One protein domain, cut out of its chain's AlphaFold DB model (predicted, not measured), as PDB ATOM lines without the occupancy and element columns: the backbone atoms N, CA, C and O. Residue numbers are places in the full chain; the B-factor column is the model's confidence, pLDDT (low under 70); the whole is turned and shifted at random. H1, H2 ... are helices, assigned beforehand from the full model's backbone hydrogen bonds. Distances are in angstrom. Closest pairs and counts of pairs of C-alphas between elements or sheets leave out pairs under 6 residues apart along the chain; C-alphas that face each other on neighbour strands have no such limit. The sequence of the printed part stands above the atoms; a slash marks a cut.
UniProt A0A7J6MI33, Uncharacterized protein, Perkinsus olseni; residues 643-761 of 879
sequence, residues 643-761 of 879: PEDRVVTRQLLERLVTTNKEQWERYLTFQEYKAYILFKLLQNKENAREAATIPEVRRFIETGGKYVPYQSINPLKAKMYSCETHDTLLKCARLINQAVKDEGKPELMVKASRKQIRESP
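This is residues 643 to 761 of the 879 residues of an uncharacterized protein of Perkinsus olseni (UniProt A0A7J6MI33). A long helix, H7, runs along the length of the domain; H3 packs side by side with its first part, H4 crosses it farther on, H5 packs on it at a slant, and H1 covers H3, H4 and H5 on the side away from H7. H2 makes a corner with H3, H6 lies at one end of the long axis, and residues 744 to 761 fold back along H7. The printed part has 119 residues with seven named helices, H1 to H7 in chain order, and no named strand; its class is all helix. It is compact, with a radius of gyration of the C-alphas of 14.8 A, and elongated, spanning 50 by 28 by 24 A.

H7, residues 725 to 743, is 27.4 A long, from C-alpha 725 at (179.262, 217.878, 203.806) to C-alpha 743 at (167.501, 233.681, 222.807). H3, residues 668 to 681, is 20.6 A long. H4 is residues 685 to 692, 10.7 A long, and H5 is residues 695 to 702. H1, residues 650 to 658, is 12.3 A long and begins with C-alpha 650 at (162.898, 216.880, 218.464). H2 is residues 661 to 666 and H6 residues 715 to 721.

H7 touches H3 with residues 725 to 732 alone, at a shallow tilt of 20 degrees, the same way; their closest C-alphas, of Thr 725 and Glu 672, are 4.9 A apart. H7 touches H4 with residues 735 to 740 alone, about perpendicular at 75 degrees, the C-alphas of Ile 736 and Ala 688 closest at 4.7 A. It touches H5 with residues 729 to 733 alone, at a steep tilt of 57 degrees, opposite ways, the C-alphas of Leu 729 and Ile 701 closest at 5.3 A. H1 and H7 are apart. H1 touches H5, the C-alphas of Val 657 and Val 697 closest at 6.0 A, and H4, those of Arg 650 and Glu 690 closest at 6.4 A. H1 also touches H3, at a shallow tilt of 16 degrees, opposite ways, the C-alphas of Leu 656 and Lys 674 closest at 7.3 A. H2 and H3 touch only at the corner, the C-alphas of Trp 664 and Phe 670 closest at 5.2 A. H6 touches no helix. Every O i to N i+4 pair is within hydrogen-bond range in H2, H3, H4, H5, H6 and H7; in H1, 4 of 5 are.

The C-alphas farthest apart, of Ile 713 and Gly 744, are 50.5 A apart. The printed part has no cut. The link from H5 to H6, 12 residues, is long; in it residues 707 to 708 pair antiparallel with residues 723 to 724. The mean pLDDT of the printed part is 89.9, and residues 714 and 717 are under 70.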
ATOM      1  N   PRO A 643     160.276 227.833 204.533       94.50
ATOM      2  CA  PRO A 643     161.034 227.530 205.755       94.50
ATOM      3  C   PRO A 643     160.238 227.609 207.062       94.50
ATOM      4  O   PRO A 643     160.476 226.818 207.976       94.50
ATOM      5  N   GLU A 644     159.314 228.556 207.149       93.62
ATOM      6  CA  GLU A 644     158.483 228.848 208.314       93.62
ATOM      7  C   GLU A 644     157.529 227.693 208.659       93.62
ATOM      8  O   GLU A 644     157.279 227.453 209.838       93.62
ATOM      9  N   ASP A 645     157.097 226.914 207.663       91.19
ATOM     10  CA  ASP A 645     156.116 225.834 207.831       91.19
ATOM     11  C   ASP A 645     156.765 224.463 208.120       91.19
ATOM     12  O   ASP A 645     156.080 223.505 208.461       91.19
ATOM     13  N   ARG A 646     158.097 224.337 208.004       92.19
ATOM     14  CA  ARG A 646     158.837 223.058 208.139       92.19
ATOM     15  C   ARG A 646     159.099 222.629 209.590       92.19
ATOM     16  O   ARG A 646     160.157 222.056 209.859       92.19
ATOM     17  N   VAL A 647     158.232 222.964 210.542       92.81
ATOM     18  CA  VAL A 647     158.435 222.606 211.959       92.81
ATOM     19  C   VAL A 647     158.429 221.079 212.107       92.81
ATOM     20  O   VAL A 647     157.600 220.401 211.509       92.81
ATOM     21  N   VAL A 648     159.383 220.526 212.863       92.81
ATOM     22  CA  VAL A 648     159.498 219.077 213.099       92.81
ATOM     23  C   VAL A 648     159.792 218.753 214.557       92.81
ATOM     24  O   VAL A 648     160.361 219.553 215.298       92.81
ATOM     25  N   THR A 649     159.444 217.537 214.972       92.94
ATOM     26  CA  THR A 649     159.695 217.076 216.340       92.94
ATOM     27  C   THR A 649     161.192 216.935 216.635       92.94
ATOM     28  O   THR A 649     161.994 216.546 215.780       92.94
ATOM     29  N   ARG A 650     161.562 217.163 217.905       94.94
ATOM     30  CA  ARG A 650     162.898 216.880 218.464       94.94
ATOM     31  C   ARG A 650     163.426 215.509 218.032       94.94
ATOM     32  O   ARG A 650     164.558 215.389 217.570       94.94
ATOM     33  N   GLN A 651     162.577 214.488 218.154       92.44
ATOM     34  CA  GLN A 651     162.922 213.102 217.857       92.44
ATOM     35  C   GLN A 651     163.263 212.889 216.375       92.44
ATOM     36  O   GLN A 651     164.139 212.082 216.076       92.44
ATOM     37  N   LEU A 652     162.628 213.611 215.444       92.06
ATOM     38  CA  LEU A 652     162.969 213.525 214.023       92.06
ATOM     39  C   LEU A 652     164.359 214.117 213.742       92.06
ATOM     40  O   LEU A 652     165.153 213.503 213.031       92.06
ATOM     41  N   LEU A 653     164.669 215.283 214.323       95.44
ATOM     42  CA  LEU A 653     165.984 215.929 214.188       95.44
ATOM     43  C   LEU A 653     167.103 215.046 214.758       95.44
ATOM     44  O   LEU A 653     168.161 214.914 214.141       95.44
ATOM     45  N   GLU A 654     166.853 214.415 215.906       95.06
ATOM     46  CA  GLU A 654     167.757 213.451 216.530       95.06
ATOM     47  C   GLU A 654     167.924 212.189 215.669       95.06
ATOM     48  O   GLU A 654     169.049 211.838 215.310       95.06
ATOM     49  N   ARG A 655     166.823 211.545 215.256       92.31
ATOM     50  CA  ARG A 655     166.865 210.337 214.414       92.31
ATOM     51  C   ARG A 655     167.580 210.593 213.089       92.31
ATOM     52  O   ARG A 655     168.429 209.795 212.708       92.31
ATOM     53  N   LEU A 656     167.346 211.738 212.440       93.19
ATOM     54  CA  LEU A 656     168.037 212.118 211.200       93.19
ATOM     55  C   LEU A 656     169.562 212.051 211.336       93.19
ATOM     56  O   LEU A 656     170.246 211.692 210.373       93.19
ATOM     57  N   VAL A 657     170.113 212.366 212.514       94.19
ATOM     58  CA  VAL A 657     171.556 212.268 212.761       94.19
ATOM     59  C   VAL A 657     172.000 210.908 213.314       94.19
ATOM     60  O   VAL A 657     173.077 210.463 212.907       94.19
ATOM     61  N   THR A 658     171.196 210.218 214.130       92.62
ATOM     62  CA  THR A 658     171.582 208.962 214.808       92.62
ATOM     63  C   THR A 658     171.255 207.666 214.059       92.62
ATOM     64  O   THR A 658     172.061 206.737 214.113       92.62
ATOM     65  N   THR A 659     170.116 207.565 213.367       87.88
ATOM     66  CA  THR A 659     169.654 206.302 212.759       87.88
ATOM     67  C   THR A 659     170.274 206.057 211.383       87.88
ATOM     68  O   THR A 659     170.932 206.931 210.809       87.88
ATOM     69  N   ASN A 660     170.098 204.836 210.857       84.62
ATOM     70  CA  ASN A 660     170.507 204.422 209.508       84.62
ATOM     71  C   ASN A 660     171.976 204.724 209.172       84.62
ATOM     72  O   ASN A 660     172.325 204.951 208.014       84.62
ATOM     73  N   LYS A 661     172.857 204.729 210.186       87.81
ATOM     74  CA  LYS A 661     174.269 205.115 210.056       87.81
ATOM     75  C   LYS A 661     174.960 204.390 208.900       87.81
ATOM     76  O   LYS A 661     175.592 205.044 208.080       87.81
ATOM     77  N   GLU A 662     174.779 203.075 208.799       86.31
ATOM     78  CA  GLU A 662     175.350 202.268 207.718       86.31
ATOM     79  C   GLU A 662     174.849 202.694 206.335       86.31
ATOM     80  O   GLU A 662     175.654 202.811 205.420       86.31
ATOM     81  N   GLN A 663     173.556 202.998 206.169       85.56
ATOM     82  CA  GLN A 663     173.016 203.505 204.900       85.56
ATOM     83  C   GLN A 663     173.599 204.873 204.560       85.56
ATOM     84  O   GLN A 663     174.111 205.062 203.456       85.56
ATOM     85  N   TRP A 664     173.575 205.809 205.512       88.81
ATOM     86  CA  TRP A 664     174.135 207.144 205.322       88.81
ATOM     87  C   TRP A 664     175.629 207.099 204.986       88.81
ATOM     88  O   TRP A 664     176.097 207.920 204.206       88.81
ATOM     89  N   GLU A 665     176.394 206.172 205.567       86.62
ATOM     90  CA  GLU A 665     177.831 205.996 205.309       86.62
ATOM     91  C   GLU A 665     178.133 205.151 204.054       86.62
ATOM     92  O   GLU A 665     179.222 205.288 203.495       86.62
ATOM     93  N   ARG A 666     177.176 204.352 203.551       83.38
ATOM     94  CA  ARG A 666     177.327 203.490 202.359       83.38
ATOM     95  C   ARG A 666     177.658 204.268 201.088       83.38
ATOM     96  O   ARG A 666     178.435 203.787 200.265       83.38
ATOM     97  N   TYR A 667     177.081 205.459 200.928       80.81
ATOM     98  CA  TYR A 667     177.338 206.341 199.791       80.81
ATOM     99  C   TYR A 667     177.649 207.759 200.260       80.81
ATOM    100  O   TYR A 667     176.903 208.373 201.018       80.81
ATOM    101  N   LEU A 668     178.739 208.320 199.737       76.62
ATOM    102  CA  LEU A 668     179.220 209.664 200.079       76.62
ATOM    103  C   LEU A 668     178.161 210.752 199.830       76.62
ATOM    104  O   LEU A 668     178.048 211.710 200.595       76.62
ATOM    105  N   THR A 669     177.356 210.566 198.781       79.94
ATOM    106  CA  THR A 669     176.235 211.435 198.408       79.94
ATOM    107  C   THR A 669     175.145 211.459 199.474       79.94
ATOM    108  O   THR A 669     174.558 212.512 199.706       79.94
ATOM    109  N   PHE A 670     174.897 210.347 200.173       88.50
ATOM    110  CA  PHE A 670     173.858 210.266 201.201       88.50
ATOM    111  C   PHE A 670     174.228 211.090 202.439       88.50
ATOM    112  O   PHE A 670     173.358 211.757 202.992       88.50
ATOM    113  N   GLN A 671     175.511 211.178 202.817       88.50
ATOM    114  CA  GLN A 671     175.954 212.145 203.835       88.50
ATOM    115  C   GLN A 671     175.720 213.603 203.400       88.50
ATOM    116  O   GLN A 671     175.350 214.441 204.227       88.50
ATOM    117  N   GLU A 672     175.923 213.933 202.117       88.31
ATOM    118  CA  GLU A 672     175.668 215.289 201.608       88.31
ATOM    119  C   GLU A 672     174.163 215.609 201.605       88.31
ATOM    120  O   GLU A 672     173.784 216.699 202.042       88.31
ATOM    121  N   TYR A 673     173.304 214.648 201.240       89.88
ATOM    122  CA  TYR A 673     171.848 214.768 201.387       89.88
ATOM    123  C   TYR A 673     171.414 214.897 202.852       89.88
ATOM    124  O   TYR A 673     170.683 215.829 203.164       89.88
ATOM    125  N   LYS A 674     171.910 214.062 203.776       93.31
ATOM    126  CA  LYS A 674     171.634 214.153 205.226       93.31
ATOM    127  C   LYS A 674     171.948 215.534 205.790       93.31
ATOM    128  O   LYS A 674     171.109 216.151 206.449       93.31
ATOM    129  N   ALA A 675     173.139 216.054 205.491       93.88
ATOM    130  CA  ALA A 675     173.537 217.399 205.895       93.88
ATOM    131  C   ALA A 675     172.631 218.479 205.275       93.88
ATOM    132  O   ALA A 675     172.349 219.486 205.924       93.88
ATOM    133  N   TYR A 676     172.166 218.284 204.038       92.88
ATOM    134  CA  TYR A 676     171.328 219.247 203.328       92.88
ATOM    135  C   TYR A 676     169.852 219.224 203.758       92.88
ATOM    136  O   TYR A 676     169.261 220.290 203.911       92.88
ATOM    137  N   ILE A 677     169.284 218.049 204.038       93.25
ATOM    138  CA  ILE A 677     167.969 217.869 204.675       93.25
ATOM    139  C   ILE A 677     167.974 218.574 206.034       93.25
ATOM    140  O   ILE A 677     167.123 219.427 206.290       93.25
ATOM    141  N   LEU A 678     168.997 218.319 206.860       95.94
ATOM    142  CA  LEU A 678     169.180 219.018 208.132       95.94
ATOM    143  C   LEU A 678     169.287 220.539 207.925       95.94
ATOM    144  O   LEU A 678     168.585 221.293 208.590       95.94
ATOM    145  N   PHE A 679     170.087 221.012 206.962       96.06
ATOM    146  CA  PHE A 679     170.158 222.439 206.620       96.06
ATOM    147  C   PHE A 679     168.787 223.029 206.246       96.06
ATOM    148  O   PHE A 679     168.483 224.139 206.680       96.06
ATOM    149  N   LYS A 680     167.959 222.306 205.477       94.69
ATOM    150  CA  LYS A 680     166.615 222.743 205.062       94.69
ATOM    151  C   LYS A 680     165.619 222.816 206.214       94.69
ATOM    152  O   LYS A 680     164.842 223.772 206.250       94.69
ATOM    153  N   LEU A 681     165.674 221.868 207.147       95.62
ATOM    154  CA  LEU A 681     164.875 221.887 208.376       95.62
ATOM    155  C   LEU A 681     165.309 223.034 209.300       95.62
ATOM    156  O   LEU A 681     164.464 223.785 209.780       95.62
ATOM    157  N   LEU A 682     166.616 223.249 209.479       97.44
ATOM    158  CA  LEU A 682     167.172 224.326 210.314       97.44
ATOM    159  C   LEU A 682     166.987 225.741 209.733       97.44
ATOM    160  O   LEU A 682     167.364 226.713 210.385       97.44
ATOM    161  N   GLN A 683     166.444 225.896 208.516       96.88
ATOM    162  CA  GLN A 683     166.014 227.220 208.041       96.88
ATOM    163  C   GLN A 683     164.826 227.745 208.864       96.88
ATOM    164  O   GLN A 683     164.676 228.957 208.997       96.88
ATOM    165  N   ASN A 684     164.033 226.843 209.449       97.06
ATOM    166  CA  ASN A 684     163.045 227.176 210.462       97.06
ATOM    167  C   ASN A 684     163.740 227.532 211.791       97.06
ATOM    168  O   ASN A 684     164.614 226.797 212.264       97.06
ATOM    169  N   LYS A 685     163.338 228.643 212.421       97.25
ATOM    170  CA  LYS A 685     163.955 229.108 213.675       97.25
ATOM    171  C   LYS A 685     163.679 228.192 214.868       97.25
ATOM    172  O   LYS A 685     164.536 228.094 215.743       97.25
ATOM    173  N   GLU A 686     162.524 227.538 214.920       96.75
ATOM    174  CA  GLU A 686     162.140 226.653 216.026       96.75
ATOM    175  C   GLU A 686     162.945 225.356 215.969       96.75
ATOM    176  O   GLU A 686     163.611 225.011 216.943       96.75
ATOM    177  N   ASN A 687     163.052 224.741 214.787       97.56
ATOM    178  CA  ASN A 687     163.956 223.608 214.563       97.56
ATOM    179  C   ASN A 687     165.415 223.955 214.905       97.56
ATOM    180  O   ASN A 687     166.133 223.130 215.465       97.56
ATOM    181  N   ALA A 688     165.871 225.170 214.571       97.94
ATOM    182  CA  ALA A 688     167.227 225.623 214.880       97.94
ATOM    183  C   ALA A 688     167.480 225.809 216.387       97.94
ATOM    184  O   ALA A 688     168.595 225.553 216.846       97.94
ATOM    185  N   ARG A 689     166.459 226.210 217.154       97.19
ATOM    186  CA  ARG A 689     166.497 226.255 218.626       97.19
ATOM    187  C   ARG A 689     166.504 224.852 219.214       97.19
ATOM    188  O   ARG A 689     167.387 224.538 220.006       97.19
ATOM    189  N   GLU A 690     165.588 223.991 218.777       97.81
ATOM    190  CA  GLU A 690     165.469 222.628 219.299       97.81
ATOM    191  C   GLU A 690     166.747 221.820 219.034       97.81
ATOM    192  O   GLU A 690     167.310 221.226 219.954       97.81
ATOM    193  N   ALA A 691     167.301 221.909 217.819       97.62
ATOM    194  CA  ALA A 691     168.581 221.307 217.446       97.62
ATOM    195  C   ALA A 691     169.775 221.781 218.294       97.62
ATOM    196  O   ALA A 691     170.731 221.024 218.475       97.62
ATOM    197  N   ALA A 692     169.730 222.996 218.852       97.56
ATOM    198  CA  ALA A 692     170.744 223.484 219.789       97.56
ATOM    199  C   ALA A 692     170.742 222.721 221.126       97.56
ATOM    200  O   ALA A 692     171.734 222.742 221.859       97.56
ATOM    201  N   THR A 693     169.639 222.043 221.449       97.69
ATOM    202  CA  THR A 693     169.457 221.273 222.689       97.69
ATOM    203  C   THR A 693     169.658 219.763 222.511       97.69
ATOM    204  O   THR A 693     169.596 219.031 223.501       97.69
ATOM    205  N   ILE A 694     169.893 219.284 221.281       97.94
ATOM    206  CA  ILE A 694     170.111 217.862 220.957       97.94
ATOM    207  C   ILE A 694     171.626 217.610 220.804       97.94
ATOM    208  O   ILE A 694     172.211 218.038 219.800       97.94
ATOM    209  N   PRO A 695     172.297 216.939 221.765       97.19
ATOM    210  CA  PRO A 695     173.747 216.718 221.730       97.19
ATOM    211  C   PRO A 695     174.244 216.037 220.450       97.19
ATOM    212  O   PRO A 695     175.315 216.370 219.946       97.19
ATOM    213  N   GLU A 696     173.458 215.124 219.894       96.62
ATOM    214  CA  GLU A 696     173.763 214.320 218.713       96.62
ATOM    215  C   GLU A 696     173.806 215.197 217.455       96.62
ATOM    216  O   GLU A 696     174.730 215.082 216.645       96.62
ATOM    217  N   VAL A 697     172.854 216.130 217.325       97.06
ATOM    218  CA  VAL A 697     172.775 217.076 216.199       97.06
ATOM    219  C   VAL A 697     173.915 218.086 216.281       97.06
ATOM    220  O   VAL A 697     174.596 218.320 215.277       97.06
ATOM    221  N   ARG A 698     174.196 218.616 217.482       97.12
ATOM    222  CA  ARG A 698     175.384 219.454 217.726       97.12
ATOM    223  C   ARG A 698     176.652 218.711 217.320       97.12
ATOM    224  O   ARG A 698     177.409 219.215 216.496       97.12
ATOM    225  N   ARG A 699     176.854 217.491 217.828       96.06
ATOM    226  CA  ARG A 699     178.046 216.674 217.567       96.06
ATOM    227  C   ARG A 699     178.224 216.396 216.079       96.06
ATOM    228  O   ARG A 699     179.335 216.553 215.579       96.06
ATOM    229  N   PHE A 700     177.153 216.044 215.364       95.19
ATOM    230  CA  PHE A 700     177.175 215.844 213.912       95.19
ATOM    231  C   PHE A 700     177.660 217.103 213.176       95.19
ATOM    232  O   PHE A 700     178.586 217.019 212.368       95.19
ATOM    233  N   ILE A 701     177.126 218.277 213.520       96.31
ATOM    234  CA  ILE A 701     177.537 219.565 212.941       96.31
ATOM    235  C   ILE A 701     178.990 219.923 213.312       96.31
ATOM    236  O   ILE A 701     179.756 220.357 212.448       96.31
ATOM    237  N   GLU A 702     179.403 219.700 214.562       95.31
ATOM    238  CA  GLU A 702     180.752 220.003 215.071       95.31
ATOM    239  C   GLU A 702     181.839 219.078 214.522       95.31
ATOM    240  O   GLU A 702     182.987 219.513 214.400       95.31
ATOM    241  N   THR A 703     181.500 217.848 214.103       92.12
ATOM    242  CA  THR A 703     182.446 217.011 213.335       92.12
ATOM    243  C   THR A 703     182.919 217.711 212.061       92.12
ATOM    244  O   THR A 703     183.982 217.386 211.536       92.12
ATOM    245  N   GLY A 704     182.138 218.679 211.565       81.06
ATOM    246  CA  GLY A 704     182.471 219.492 210.408       81.06
ATOM    247  C   GLY A 704     182.437 218.733 209.090       81.06
ATOM    248  O   GLY A 704     182.839 219.311 208.087       81.06
ATOM    249  N   GLY A 705     181.968 217.482 209.074       83.50
ATOM    250  CA  GLY A 705     181.941 216.640 207.885       83.50
ATOM    251  C   GLY A 705     183.331 216.278 207.350       83.50
ATOM    252  O   GLY A 705     184.374 216.675 207.869       83.50
ATOM    253  N   LYS A 706     183.343 215.508 206.264       81.00
ATOM    254  CA  LYS A 706     184.551 215.209 205.488       81.00
ATOM    255  C   LYS A 706     184.296 215.582 204.038       81.00
ATOM    256  O   LYS A 706     183.255 215.227 203.481       81.00
ATOM    257  N   TYR A 707     185.250 216.280 203.428       82.56
ATOM    258  CA  TYR A 707     185.377 216.236 201.979       82.56
ATOM    259  C   TYR A 707     185.816 214.828 201.585       82.56
ATOM    260  O   TYR A 707     186.770 214.302 202.165       82.56
ATOM    261  N   VAL A 708     185.126 214.222 200.622       82.12
ATOM    262  CA  VAL A 708     185.552 212.940 200.056       82.12
ATOM    263  C   VAL A 708     185.556 213.049 198.532       82.12
ATOM    264  O   VAL A 708     184.492 213.277 197.942       82.12
ATOM    265  N   PRO A 709     186.729 212.922 197.882       82.25
ATOM    266  CA  PRO A 709     186.830 213.048 196.440       82.25
ATOM    267  C   PRO A 709     186.195 211.841 195.743       82.25
ATOM    268  O   PRO A 709     186.481 210.696 196.094       82.25
ATOM    269  N   TYR A 710     185.362 212.081 194.729       79.44
ATOM    270  CA  TYR A 710     184.812 210.990 193.924       79.44
ATOM    271  C   TYR A 710     185.869 210.483 192.942       79.44
ATOM    272  O   TYR A 710     186.379 211.235 192.107       79.44
ATOM    273  N   GLN A 711     186.205 209.199 193.031       80.62
ATOM    274  CA  GLN A 711     187.206 208.588 192.163       80.62
ATOM    275  C   GLN A 711     186.632 208.392 190.755       80.62
ATOM    276  O   GLN A 711     185.794 207.528 190.509       80.62
ATOM    277  N   SER A 712     187.085 209.217 189.810       76.12
ATOM    278  CA  SER A 712     186.727 209.111 188.398       76.12
ATOM    279  C   SER A 712     187.879 209.560 187.512       76.12
ATOM    280  O   SER A 712     188.483 210.601 187.757       76.12
ATOM    281  N   ILE A 713     188.121 208.812 186.434       73.12
ATOM    282  CA  ILE A 713     189.085 209.164 185.377       73.12
ATOM    283  C   ILE A 713     188.709 210.506 184.720       73.12
ATOM    284  O   ILE A 713     189.574 211.265 184.294       73.12
ATOM    285  N   ASN A 714     187.412 210.834 184.668       69.75
ATOM    286  CA  ASN A 714     186.928 212.129 184.207       69.75
ATOM    287  C   ASN A 714     187.021 213.155 185.360       69.75
ATOM    288  O   ASN A 714     186.211 213.069 186.287       69.75
ATOM    289  N   PRO A 715     187.909 214.168 185.297       72.12
ATOM    290  CA  PRO A 715     188.108 215.120 186.393       72.12
ATOM    291  C   PRO A 715     186.890 216.020 186.632       72.12
ATOM    292  O   PRO A 715     186.674 216.465 187.759       72.12
ATOM    293  N   LEU A 716     186.057 216.260 185.609       71.56
ATOM    294  CA  LEU A 716     184.786 216.953 185.801       71.56
ATOM    295  C   LEU A 716     183.825 216.074 186.605       71.56
ATOM    296  O   LEU A 716     183.245 216.561 187.565       71.56
ATOM    297  N   LYS A 717     183.705 214.777 186.286       69.06
ATOM    298  CA  LYS A 717     182.853 213.856 187.060       69.06
ATOM    299  C   LYS A 717     183.381 213.675 188.485       69.06
ATOM    300  O   LYS A 717     182.590 213.756 189.414       69.06
ATOM    301  N   ALA A 718     184.696 213.537 188.668       76.75
ATOM    302  CA  ALA A 718     185.327 213.563 189.989       76.75
ATOM    303  C   ALA A 718     184.874 214.802 190.776       76.75
ATOM    304  O   ALA A 718     184.180 214.683 191.779       76.75
ATOM    305  N   LYS A 719     185.129 216.002 190.246       79.12
ATOM    306  CA  LYS A 719     184.765 217.268 190.893       79.12
ATOM    307  C   LYS A 719     183.254 217.472 191.081       79.12
ATOM    308  O   LYS A 719     182.868 218.150 192.027       79.12
ATOM    309  N   MET A 720     182.403 216.941 190.205       74.25
ATOM    310  CA  MET A 720     180.947 217.079 190.312       74.25
ATOM    311  C   MET A 720     180.333 216.148 191.361       74.25
ATOM    312  O   MET A 720     179.377 216.546 192.021       74.25
ATOM    313  N   TYR A 721     180.882 214.944 191.529       71.31
ATOM    314  CA  TYR A 721     180.358 213.924 192.440       71.31
ATOM    315  C   TYR A 721     181.139 213.827 193.770       71.31
ATOM    316  O   TYR A 721     180.674 213.164 194.695       71.31
ATOM    317  N   SER A 722     182.292 214.500 193.911       79.81
ATOM    318  CA  SER A 722     182.971 214.687 195.206       79.81
ATOM    319  C   SER A 722     182.028 215.326 196.221       79.81
ATOM    320  O   SER A 722     181.369 216.314 195.903       79.81
ATOM    321  N   CYS A 723     181.986 214.816 197.449       78.94
ATOM    322  CA  CYS A 723     180.982 215.223 198.434       78.94
ATOM    323  C   CYS A 723     181.517 216.272 199.422       78.94
ATOM    324  O   CYS A 723     182.611 216.118 199.967       78.94
ATOM    325  N   GLU A 724     180.741 217.334 199.675       82.81
ATOM    326  CA  GLU A 724     181.119 218.472 200.534       82.81
ATOM    327  C   GLU A 724     180.110 218.730 201.655       82.81
ATOM    328  O   GLU A 724     179.457 219.770 201.755       82.81
ATOM    329  N   THR A 725     180.048 217.771 202.569       87.12
ATOM    330  CA  THR A 725     179.262 217.878 203.806       87.12
ATOM    331  C   THR A 725     179.645 219.100 204.652       87.12
ATOM    332  O   THR A 725     178.769 219.754 205.215       87.12
ATOM    333  N   HIS A 726     180.936 219.457 204.698       89.00
ATOM    334  CA  HIS A 726     181.469 220.489 205.593       89.00
ATOM    335  C   HIS A 726     180.831 221.870 205.417       89.00
ATOM    336  O   HIS A 726     180.527 222.551 206.395       89.00
ATOM    337  N   ASP A 727     180.609 222.287 204.172       88.00
ATOM    338  CA  ASP A 727     180.134 223.631 203.851       88.00
ATOM    339  C   ASP A 727     178.640 223.765 204.193       88.00
ATOM    340  O   ASP A 727     178.185 224.818 204.642       88.00
ATOM    341  N   THR A 728     177.889 222.670 204.050       91.75
ATOM    342  CA  THR A 728     176.479 222.568 204.440       91.75
ATOM    343  C   THR A 728     176.330 222.521 205.962       91.75
ATOM    344  O   THR A 728     175.552 223.297 206.513       91.75
ATOM    345  N   LEU A 729     177.144 221.730 206.670       94.81
ATOM    346  CA  LEU A 729     177.163 221.721 208.141       94.81
ATOM    347  C   LEU A 729     177.597 223.079 208.722       94.81
ATOM    348  O   LEU A 729     177.051 223.523 209.731       94.81
ATOM    349  N   LEU A 730     178.490 223.810 208.046       93.88
ATOM    350  CA  LEU A 730     178.828 225.186 208.413       93.88
ATOM    351  C   LEU A 730     177.640 226.153 208.238       93.88
ATOM    352  O   LEU A 730     177.529 227.110 209.008       93.88
ATOM    353  N   LYS A 731     176.731 225.921 207.273       94.88
ATOM    354  CA  LYS A 731     175.445 226.647 207.205       94.88
ATOM    355  C   LYS A 731     174.548 226.268 208.395       94.88
ATOM    356  O   LYS A 731     174.030 227.177 209.040       94.88
ATOM    357  N   CYS A 732     174.425 224.979 208.733       96.88
ATOM    358  CA  CYS A 732     173.661 224.507 209.901       96.88
ATOM    359  C   CYS A 732     174.134 225.167 211.206       96.88
ATOM    360  O   CYS A 732     173.327 225.744 211.932       96.88
ATOM    361  N   ALA A 733     175.449 225.178 211.458       97.06
ATOM    362  CA  ALA A 733     176.043 225.821 212.632       97.06
ATOM    363  C   ALA A 733     175.692 227.314 212.732       97.06
ATOM    364  O   ALA A 733     175.457 227.821 213.824       97.06
ATOM    365  N   ARG A 734     175.634 228.035 211.601       97.06
ATOM    366  CA  ARG A 734     175.241 229.457 211.582       97.06
ATOM    367  C   ARG A 734     173.767 229.661 211.905       97.06
ATOM    368  O   ARG A 734     173.460 230.606 212.620       97.06
ATOM    369  N   LEU A 735     172.884 228.806 211.388       97.75
ATOM    370  CA  LEU A 735     171.445 228.884 211.657       97.75
ATOM    371  C   LEU A 735     171.155 228.634 213.141       97.75
ATOM    372  O   LEU A 735     170.504 229.462 213.773       97.75
ATOM    373  N   ILE A 736     171.744 227.579 213.717       97.81
ATOM    374  CA  ILE A 736     171.647 227.297 215.156       97.81
ATOM    375  C   ILE A 736     172.235 228.455 215.974       97.81
ATOM    376  O   ILE A 736     171.556 229.001 216.837       97.81
ATOM    377  N   ASN A 737     173.457 228.906 215.672       97.69
ATOM    378  CA  ASN A 737     174.093 229.992 216.427       97.69
ATOM    379  C   ASN A 737     173.344 231.325 216.332       97.69
ATOM    380  O   ASN A 737     173.382 232.099 217.285       97.69
ATOM    381  N   GLN A 738     172.661 231.603 215.218       97.50
ATOM    382  CA  GLN A 738     171.783 232.765 215.108       97.50
ATOM    383  C   GLN A 738     170.543 232.595 215.994       97.50
ATOM    384  O   GLN A 738     170.244 233.484 216.783       97.50
ATOM    385  N   ALA A 739     169.865 231.448 215.916       96.62
ATOM    386  CA  ALA A 739     168.651 231.186 216.686       96.62
ATOM    387  C   ALA A 739     168.902 231.154 218.209       96.62
ATOM    388  O   ALA A 739     168.099 231.678 218.979       96.62
ATOM    389  N   VAL A 740     170.052 230.622 218.632       96.62
ATOM    390  CA  VAL A 740     170.542 230.621 220.022       96.62
ATOM    391  C   VAL A 740     170.932 232.023 220.498       96.62
ATOM    392  O   VAL A 740     170.640 232.402 221.634       96.62
ATOM    393  N   LYS A 741     171.579 232.821 219.637       96.31
ATOM    394  CA  LYS A 741     171.919 234.217 219.945       96.31
ATOM    395  C   LYS A 741     170.661 235.067 220.134       96.31
ATOM    396  O   LYS A 741     170.643 235.893 221.042       96.31
ATOM    397  N   ASP A 742     169.628 234.837 219.321       95.50
ATOM    398  CA  ASP A 742     168.323 235.497 219.444       95.50
ATOM    399  C   ASP A 742     167.622 235.157 220.788       95.50
ATOM    400  O   ASP A 742     166.774 235.925 221.234       95.50
ATOM    401  N   GLU A 743     167.984 234.051 221.460       94.31
ATOM    402  CA  GLU A 743     167.501 233.681 222.807       94.31
ATOM    403  C   GLU A 743     168.422 234.103 223.967       94.31
ATOM    404  O   GLU A 743     168.026 234.000 225.128       94.31
ATOM    405  N   GLY A 744     169.651 234.550 223.690       95.06
ATOM    406  CA  GLY A 744     170.617 234.923 224.731       95.06
ATOM    407  C   GLY A 744     171.239 233.751 225.508       95.06
ATOM    408  O   GLY A 744     171.684 233.966 226.632       95.06
ATOM    409  N   LYS A 745     171.298 232.543 224.923       95.25
ATOM    410  CA  LYS A 745     171.819 231.298 225.544       95.25
ATOM    411  C   LYS A 745     173.187 230.854 224.979       95.25
ATOM    412  O   LYS A 745     173.262 229.835 224.287       95.25
ATOM    413  N   PRO A 746     174.287 231.611 225.169       94.50
ATOM    414  CA  PRO A 746     175.570 231.356 224.499       94.50
ATOM    415  C   PRO A 746     176.156 229.948 224.735       94.50
ATOM    416  O   PRO A 746     176.914 229.455 223.902       94.50
ATOM    417  N   GLU A 747     175.789 229.270 225.820       96.06
ATOM    418  CA  GLU A 747     176.167 227.889 226.150       96.06
ATOM    419  C   GLU A 747     175.631 226.826 225.164       96.06
ATOM    420  O   GLU A 747     176.219 225.747 225.005       96.06
ATOM    421  N   LEU A 748     174.545 227.136 224.450       95.12
ATOM    422  CA  LEU A 748     173.982 226.276 223.405       95.12
ATOM    423  C   LEU A 748     174.616 226.512 222.025       95.12
ATOM    424  O   LEU A 748     174.280 225.810 221.070       95.12
ATOM    425  N   MET A 749     175.549 227.463 221.898       96.12
ATOM    426  CA  MET A 749     176.226 227.703 220.625       96.12
ATOM    427  C   MET A 749     177.051 226.481 220.199       96.12
ATOM    428  O   MET A 749     177.745 225.831 220.984       96.12
ATOM    429  N   VAL A 750     176.966 226.182 218.909       95.38
ATOM    430  CA  VAL A 750     177.640 225.079 218.233       95.38
ATOM    431  C   VAL A 750     178.975 225.578 217.700       95.38
ATOM    432  O   VAL A 750     179.046 226.607 217.011       95.38
ATOM    433  N   LYS A 751     180.057 224.852 217.991       94.81
ATOM    434  CA  LYS A 751     181.396 225.216 217.523       94.81
ATOM    435  C   LYS A 751     181.502 224.988 216.015       94.81
ATOM    436  O   LYS A 751     181.791 223.891 215.549       94.81
ATOM    437  N   ALA A 752     181.299 226.056 215.248       89.31
ATOM    438  CA  ALA A 752     181.457 226.036 213.801       89.31
ATOM    439  C   ALA A 752     182.838 225.478 213.408       89.31
ATOM    440  O   ALA A 752     183.875 225.966 213.870       89.31
ATOM    441  N   SER A 753     182.847 224.464 212.541       87.81
ATOM    442  CA  SER A 753     184.079 223.894 212.007       87.81
ATOM    443  C   SER A 753     184.876 224.954 211.236       87.81
ATOM    444  O   SER A 753     184.327 225.907 210.668       87.81
ATOM    445  N   ARG A 754     186.208 224.817 211.212       87.94
ATOM    446  CA  ARG A 754     187.053 225.724 210.427       87.94
ATOM    447  C   ARG A 754     186.695 225.553 208.951       87.94
ATOM    448  O   ARG A 754     186.840 224.456 208.420       87.94
ATOM    449  N   LYS A 755     186.275 226.642 208.298       86.00
ATOM    450  CA  LYS A 755     185.955 226.660 206.865       86.00
ATOM    451  C   LYS A 755     187.111 226.048 206.062       86.00
ATOM    452  O   LYS A 755     188.211 226.602 206.057       86.00
ATOM    453  N   GLN A 756     186.846 224.921 205.408       85.12
ATOM    454  CA  GLN A 756     187.793 224.264 204.511       85.12
ATOM    455  C   GLN A 756     187.796 224.978 203.149       85.12
ATOM    456  O   GLN A 756     186.888 225.754 202.830       85.12
ATOM    457  N   ILE A 757     188.854 224.785 202.360       84.56
ATOM    458  CA  ILE A 757     188.888 225.292 200.985       84.56
ATOM    459  C   ILE A 757     188.014 224.372 200.133       84.56
ATOM    460  O   ILE A 757     188.098 223.153 200.238       84.56
ATOM    461  N   ARG A 758     187.161 224.976 199.308       78.88
ATOM    462  CA  ARG A 758     186.186 224.263 198.488       78.88
ATOM    463  C   ARG A 758     186.849 223.650 197.254       78.88
ATOM    464  O   ARG A 758     187.467 224.382 196.477       78.88
ATOM    465  N   GLU A 759     186.668 222.353 197.027       83.31
ATOM    466  CA  GLU A 759     187.227 221.646 195.865       83.31
ATOM    467  C   GLU A 759     186.176 221.361 194.781       83.31
ATOM    468  O   GLU A 759     186.500 221.361 193.590       83.31
ATOM    469  N   SER A 760     184.909 221.202 195.166       82.56
ATOM    470  CA  SER A 760     183.756 220.878 194.313       82.56
ATOM    471  C   SER A 760     182.662 221.963 194.363       82.56
ATOM    472  O   SER A 760     182.739 222.894 195.166       82.56
ATOM    473  N   PRO A 761     181.655 221.946 193.471       81.56
ATOM    474  CA  PRO A 761     180.492 222.826 193.588       81.56
ATOM    475  C   PRO A 761     179.603 222.459 194.796       81.56
ATOM    476  O   PRO A 761     179.604 221.306 195.220       81.56
TER     477      PRO A 761